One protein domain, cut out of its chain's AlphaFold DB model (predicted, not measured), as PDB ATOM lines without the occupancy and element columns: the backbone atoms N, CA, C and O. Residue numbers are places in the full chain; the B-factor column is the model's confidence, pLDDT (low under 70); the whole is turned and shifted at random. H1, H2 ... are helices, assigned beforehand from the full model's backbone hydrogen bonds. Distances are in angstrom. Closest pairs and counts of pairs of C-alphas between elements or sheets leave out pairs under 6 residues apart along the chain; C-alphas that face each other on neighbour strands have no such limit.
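What this domain is: This is residues 196 to 213 and 220 to 251 of the 503 residues of an uncharacterized protein of Sphingomonas sp. Leaf32 (UniProt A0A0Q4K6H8). H2, H3 and H4 make a small triangle of helices, with H2 as its long side; H3 turns off from the far end of H2, and H4 runs back until its last residue, Val 251, comes near Lys 222 at the start of H2. H1 stands roughly upright on one face of this triangle, a short post that packs on residues 224 to 228 of H2. The printed part has 50 residues with four named helices in the order H1, H2, H3, H4 and no named strand, and the class is all helix. It is compact, with a radius of gyration of the C-alphas of 10.2 A, and rounded, spanning 26 by 22 by 19 A.

Where its parts are: Residues 196 to 201 come before H1, residues 202 to 208, which begins at C-alpha 202 (198.769, 288.485, 199.140). After the cut, H2 takes residues 222 to 235 and measures 19.9 A from first to last C-alpha, from (199.432, 281.335, 186.611) to (187.004, 296.634, 189.623). H3 is residues 237 to 242, 9.9 A long. H4 is residues 245 to 251, 10.1 A long like H1, and ends at C-alpha 251 (200.331, 285.888, 183.134).

How they stand to each other: H2 is the hub, touching the three other helices, and the helix packing is mostly crossed, with no touching pair at a shallow tilt. H1 and H2 touch about perpendicular, at 89 degrees; their closest C-alphas, those of Pro 204 and Arg 225, are 5.0 A apart, and H2 touches H1 with residues 224 to 228 alone. H2 touches H3 with residues 229 to 233 alone, at a steep tilt of 57 degrees, opposite ways; the closest C-alphas, those of Ile 232 and Val 239, are 6.4 A apart. H2 and H4 touch at a steep tilt of 61 degrees, opposite ways, with the C-alphas of Lys 222 and Val 251 closest at 5.8 A. H1 and H4 only just touch, with 3 pairs of C-alphas within 8 A, the closest being those of Leu 208 and Arg 247 at 5.4 A. H3 and H4 meet only through their link, and H1 and H3 are apart. Every O i to N i+4 pair is within hydrogen-bond range in H1, H2 and H4; in H3 it is 0 of 2, beside 3 of 3 O i to N i+3 pairs.

The domain as a whole: The two C-alphas farthest apart, those of Asp 213 and Arg 235, are 29.1 A apart. Residues 214 to 219 are not printed, and C-alphas 213 and 220 are 15.2 A apart across this cut, in the link from H1 to H2. The links from H2 to H3 and from H3 to H4 are tight. The mean pLDDT of the printed part is 83.3, and residues 211 to 213 and 220 to 221 are under 70.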
ATOM      1  N   ASP A 196     198.213 293.010 202.967       89.69
ATOM      2  CA  ASP A 196     198.070 292.245 204.212       89.69
ATOM      3  C   ASP A 196     198.575 290.794 204.034       89.69
ATOM      4  O   ASP A 196     198.010 290.040 203.233       89.69
ATOM      5  N   PRO A 197     199.591 290.343 204.802       91.06
ATOM      6  CA  PRO A 197     200.113 288.977 204.739       91.06
ATOM      7  C   PRO A 197     199.078 287.864 204.962       91.06
ATOM      8  O   PRO A 197     199.311 286.729 204.537       91.06
ATOM      9  N   GLN A 198     197.966 288.156 205.643       87.50
ATOM     10  CA  GLN A 198     196.888 287.204 205.907       87.50
ATOM     11  C   GLN A 198     195.890 287.088 204.747       87.50
ATOM     12  O   GLN A 198     195.128 286.119 204.683       87.50
ATOM     13  N   HIS A 199     195.896 288.030 203.802       87.62
ATOM     14  CA  HIS A 199     194.971 288.015 202.679       87.62
ATOM     15  C   HIS A 199     195.287 286.864 201.708       87.62
ATOM     16  O   HIS A 199     196.436 286.640 201.315       87.62
ATOM     17  N   ARG A 200     194.256 286.140 201.240       89.81
ATOM     18  CA  ARG A 200     194.412 284.981 200.328       89.81
ATOM     19  C   ARG A 200     195.230 285.320 199.079       89.81
ATOM     20  O   ARG A 200     195.999 284.494 198.586       89.81
ATOM     21  N   LEU A 201     195.045 286.535 198.567       87.75
ATOM     22  CA  LEU A 201     195.681 287.020 197.343       87.75
ATOM     23  C   LEU A 201     197.016 287.746 197.579       87.75
ATOM     24  O   LEU A 201     197.622 288.208 196.616       87.75
ATOM     25  N   HIS A 202     197.524 287.790 198.814       89.19
ATOM     26  CA  HIS A 202     198.769 288.485 199.140       89.19
ATOM     27  C   HIS A 202     199.977 287.958 198.360       89.19
ATOM     28  O   HIS A 202     200.722 288.709 197.736       89.19
ATOM     29  N   ARG A 203     200.167 286.634 198.345       86.75
ATOM     30  CA  ARG A 203     201.282 285.997 197.625       86.75
ATOM     31  C   ARG A 203     201.257 286.267 196.111       86.75
ATOM     32  O   ARG A 203     202.298 286.668 195.592       86.75
ATOM     33  N   PRO A 204     200.140 286.051 195.383       89.44
ATOM     34  CA  PRO A 204     200.092 286.368 193.957       89.44
ATOM     35  C   PRO A 204     200.216 287.872 193.671       89.44
ATOM     36  O   PRO A 204     200.879 288.224 192.699       89.44
ATOM     37  N   TRP A 205     199.675 288.749 194.523       89.75
ATOM     38  CA  TRP A 205     199.881 290.201 194.439       89.75
ATOM     39  C   TRP A 205     201.366 290.585 194.566       89.75
ATOM     40  O   TRP A 205     201.937 291.214 193.676       89.75
ATOM     41  N   ARG A 206     202.040 290.096 195.614       90.25
ATOM     42  CA  ARG A 206     203.483 290.279 195.846       90.25
ATOM     43  C   ARG A 206     204.359 289.783 194.699       90.25
ATOM     44  O   ARG A 206     205.486 290.255 194.562       90.25
ATOM     45  N   GLU A 207     203.895 288.789 193.946       86.62
ATOM     46  CA  GLU A 207     204.583 288.254 192.772       86.62
ATOM     47  C   GLU A 207     204.430 289.166 191.550       86.62
ATOM     48  O   GLU A 207     205.392 289.336 190.805       86.62
ATOM     49  N   LEU A 208     203.244 289.751 191.357       86.56
ATOM     50  CA  LEU A 208     202.968 290.708 190.283       86.56
ATOM     51  C   LEU A 208     203.709 292.037 190.488       86.56
ATOM     52  O   LEU A 208     204.127 292.648 189.513       86.56
ATOM     53  N   ASN A 209     203.921 292.450 191.741       85.94
ATOM     54  CA  ASN A 209     204.602 293.704 192.083       85.94
ATOM     55  C   ASN A 209     206.126 293.553 192.304       85.94
ATOM     56  O   ASN A 209     206.800 294.457 192.794       85.94
ATOM     57  N   ARG A 210     206.704 292.375 192.026       82.38
ATOM     58  CA  ARG A 210     208.140 292.145 192.246       82.38
ATOM     59  C   ARG A 210     208.958 292.616 191.044       82.38
ATOM     60  O   ARG A 210     208.976 291.932 190.021       82.38
ATOM     61  N   SER A 211     209.729 293.684 191.238       66.94
ATOM     62  CA  SER A 211     210.693 294.189 190.260       66.94
ATOM     63  C   SER A 211     211.919 293.273 190.103       66.94
ATOM     64  O   SER A 211     212.481 292.764 191.080       66.94
ATOM     65  N   GLY A 212     212.351 293.058 188.854       60.88
ATOM     66  CA  GLY A 212     213.656 292.475 188.510       60.88
ATOM     67  C   GLY A 212     213.650 291.098 187.823       60.88
ATOM     68  O   GLY A 212     212.723 290.295 187.949       60.88
ATOM     69  N   ASP A 213     214.766 290.814 187.139       54.62
ATOM     70  CA  ASP A 213     215.018 289.676 186.231       54.62
ATOM     71  C   ASP A 213     215.280 288.327 186.942       54.62
ATOM     72  O   ASP A 213     215.874 287.391 186.401       54.62
ATOM     73  N   ASN A 220     205.402 278.144 189.651       65.25
ATOM     74  CA  ASN A 220     204.581 279.317 189.949       65.25
ATOM     75  C   ASN A 220     203.288 279.284 189.109       65.25
ATOM     76  O   ASN A 220     203.311 279.645 187.928       65.25
ATOM     77  N   PRO A 221     202.167 278.778 189.655       69.19
ATOM     78  CA  PRO A 221     200.941 278.610 188.885       69.19
ATOM     79  C   PRO A 221     200.370 279.968 188.451       69.19
ATOM     80  O   PRO A 221     200.164 280.866 189.263       69.19
ATOM     81  N   LYS A 222     200.042 280.106 187.158       76.56
ATOM     82  CA  LYS A 222     199.432 281.335 186.611       76.56
ATOM     83  C   LYS A 222     198.027 281.619 187.167       76.56
ATOM     84  O   LYS A 222     197.597 282.764 187.130       76.56
ATOM     85  N   GLY A 223     197.323 280.606 187.685       80.50
ATOM     86  CA  GLY A 223     195.928 280.703 188.146       80.50
ATOM     87  C   GLY A 223     195.680 281.791 189.200       80.50
ATOM     88  O   GLY A 223     194.941 282.725 188.910       80.50
ATOM     89  N   PRO A 224     196.336 281.746 190.375       83.06
ATOM     90  CA  PRO A 224     196.146 282.758 191.419       83.06
ATOM     91  C   PRO A 224     196.521 284.186 190.993       83.06
ATOM     92  O   PRO A 224     195.917 285.148 191.450       83.06
ATOM     93  N   ARG A 225     197.497 284.349 190.087       86.25
ATOM     94  CA  ARG A 225     197.854 285.671 189.536       86.25
ATOM     95  C   ARG A 225     196.825 286.173 188.524       86.25
ATOM     96  O   ARG A 225     196.526 287.359 188.517       86.25
ATOM     97  N   ARG A 226     196.239 285.277 187.719       87.00
ATOM     98  CA  ARG A 226     195.095 285.608 186.851       87.00
ATOM     99  C   ARG A 226     193.885 286.048 187.655       87.00
ATOM    100  O   ARG A 226     193.194 286.952 187.217       87.00
ATOM    101  N   GLU A 227     193.645 285.433 188.808       85.38
ATOM    102  CA  GLU A 227     192.562 285.834 189.710       85.38
ATOM    103  C   GLU A 227     192.754 287.276 190.204       85.38
ATOM    104  O   GLU A 227     191.821 288.070 190.133       85.38
ATOM    105  N   VAL A 228     193.976 287.643 190.610       86.12
ATOM    106  CA  VAL A 228     194.311 289.027 190.995       86.12
ATOM    107  C   VAL A 228     194.142 289.993 189.822       86.12
ATOM    108  O   VAL A 228     193.497 291.024 189.983       86.12
ATOM    109  N   LEU A 229     194.665 289.661 188.636       89.81
ATOM    110  CA  LEU A 229     194.522 290.521 187.455       89.81
ATOM    111  C   LEU A 229     193.066 290.665 187.007       89.81
ATOM    112  O   LEU A 229     192.663 291.753 186.618       89.81
ATOM    113  N   ALA A 230     192.267 289.600 187.079       87.19
ATOM    114  CA  ALA A 230     190.844 289.664 186.771       87.19
ATOM    115  C   ALA A 230     190.107 290.582 187.754       87.19
ATOM    116  O   ALA A 230     189.335 291.427 187.317       87.19
ATOM    117  N   LEU A 231     190.392 290.471 189.059       83.69
ATOM    118  CA  LEU A 231     189.835 291.361 190.081       83.69
ATOM    119  C   LEU A 231     190.216 292.830 189.831       83.69
ATOM    120  O   LEU A 231     189.359 293.705 189.912       83.69
ATOM    121  N   ILE A 232     191.486 293.092 189.509       86.38
ATOM    122  CA  ILE A 232     191.990 294.435 189.200       86.38
ATOM    123  C   ILE A 232     191.300 294.998 187.952       86.38
ATOM    124  O   ILE A 232     190.735 296.082 188.014       86.38
ATOM    125  N   ARG A 233     191.279 294.253 186.843       88.75
ATOM    126  CA  ARG A 233     190.694 294.698 185.566       88.75
ATOM    127  C   ARG A 233     189.186 294.917 185.637       88.75
ATOM    128  O   ARG A 233     188.679 295.807 184.966       88.75
ATOM    129  N   ASP A 234     188.482 294.114 186.433       81.31
ATOM    130  CA  ASP A 234     187.031 294.226 186.621       81.31
ATOM    131  C   ASP A 234     186.647 295.421 187.505       81.31
ATOM    132  O   ASP A 234     185.642 296.079 187.249       81.31
ATOM    133  N   ARG A 235     187.423 295.699 188.563       76.50
ATOM    134  CA  ARG A 235     187.004 296.634 189.623       76.50
ATOM    135  C   ARG A 235     187.813 297.917 189.721       76.50
ATOM    136  O   ARG A 235     187.231 298.947 190.034       76.50
ATOM    137  N   PHE A 236     189.120 297.862 189.489       84.06
ATOM    138  CA  PHE A 236     190.034 298.994 189.662       84.06
ATOM    139  C   PHE A 236     191.161 298.940 188.619       84.06
ATOM    140  O   PHE A 236     192.319 298.703 188.977       84.06
ATOM    141  N   PRO A 237     190.857 299.150 187.323       85.00
ATOM    142  CA  PRO A 237     191.816 298.946 186.234       85.00
ATOM    143  C   PRO A 237     193.067 299.827 186.366       85.00
ATOM    144  O   PRO A 237     194.147 299.432 185.935       85.00
ATOM    145  N   VAL A 238     192.959 300.980 187.037       78.88
ATOM    146  CA  VAL A 238     194.095 301.870 187.325       78.88
ATOM    147  C   VAL A 238     195.227 301.174 188.095       78.88
ATOM    148  O   VAL A 238     196.395 301.488 187.868       78.88
ATOM    149  N   VAL A 239     194.920 300.185 188.946       85.19
ATOM    150  CA  VAL A 239     195.920 299.454 189.748       85.19
ATOM    151  C   VAL A 239     196.861 298.636 188.863       85.19
ATOM    152  O   VAL A 239     198.009 298.410 189.236       85.19
ATOM    153  N   GLU A 240     196.427 298.223 187.667       87.44
ATOM    154  CA  GLU A 240     197.284 297.477 186.739       87.44
ATOM    155  C   GLU A 240     198.509 298.296 186.316       87.44
ATOM    156  O   GLU A 240     199.596 297.739 186.185       87.44
ATOM    157  N   SER A 241     198.366 299.622 186.199       84.44
ATOM    158  CA  SER A 241     199.486 300.518 185.880       84.44
ATOM    159  C   SER A 241     200.557 300.589 186.977       84.44
ATOM    160  O   SER A 241     201.667 301.044 186.713       84.44
ATOM    161  N   TRP A 242     200.248 300.132 188.196       83.50
ATOM    162  CA  TRP A 242     201.182 300.115 189.327       83.50
ATOM    163  C   TRP A 242     201.961 298.796 189.428       83.50
ATOM    164  O   TRP A 242     202.872 298.691 190.245       83.50
ATOM    165  N   LEU A 243     201.600 297.784 188.632       87.12
ATOM    166  CA  LEU A 243     202.259 296.478 188.598       87.12
ATOM    167  C   LEU A 243     203.486 296.472 187.679       87.12
ATOM    168  O   LEU A 243     203.619 297.294 186.775       87.12
ATOM    169  N   ASP A 244     204.362 295.475 187.853       85.56
ATOM    170  CA  ASP A 244     205.462 295.250 186.915       85.56
ATOM    171  C   ASP A 244     204.898 294.733 185.570       85.56
ATOM    172  O   ASP A 244     204.339 293.625 185.518       85.56
ATOM    173  N   PRO A 245     205.059 295.480 184.459       84.81
ATOM    174  CA  PRO A 245     204.456 295.129 183.176       84.81
ATOM    175  C   PRO A 245     204.960 293.785 182.632       84.81
ATOM    176  O   PRO A 245     204.217 293.077 181.950       84.81
ATOM    177  N   ALA A 246     206.192 293.375 182.962       82.19
ATOM    178  CA  ALA A 246     206.725 292.084 182.535       82.19
ATOM    179  C   ALA A 246     206.013 290.915 183.234       82.19
ATOM    180  O   ALA A 246     205.818 289.850 182.642       82.19
ATOM    181  N   ARG A 247     205.591 291.107 184.489       83.12
ATOM    182  CA  ARG A 247     204.862 290.093 185.265       83.12
ATOM    183  C   ARG A 247     203.416 289.966 184.807       83.12
ATOM    184  O   ARG A 247     202.917 288.845 184.725       83.12
ATOM    185  N   VAL A 248     202.774 291.079 184.459       86.12
ATOM    186  CA  VAL A 248     201.443 291.077 183.834       86.12
ATOM    187  C   VAL A 248     201.488 290.310 182.507       86.12
ATOM    188  O   VAL A 248     200.728 289.358 182.312       86.12
ATOM    189  N   ALA A 249     202.467 290.619 181.650       84.88
ATOM    190  CA  ALA A 249     202.649 289.947 180.364       84.88
ATOM    191  C   ALA A 249     202.910 288.431 180.491       84.88
ATOM    192  O   ALA A 249     202.376 287.656 179.698       84.88
ATOM    193  N   ASP A 250     203.672 287.970 181.495       83.06
ATOM    194  CA  ASP A 250     203.867 286.530 181.763       83.06
ATOM    195  C   ASP A 250     202.540 285.810 182.048       83.06
ATOM    196  O   ASP A 250     202.320 284.671 181.624       83.06
ATOM    197  N   VAL A 251     201.626 286.466 182.761       82.88
ATOM    198  CA  VAL A 251     200.331 285.888 183.134       82.88
ATOM    199  C   VAL A 251     199.359 285.846 181.949       82.88
ATOM    200  O   VAL A 251     198.616 284.862 181.802       82.88
TER     201      VAL A 251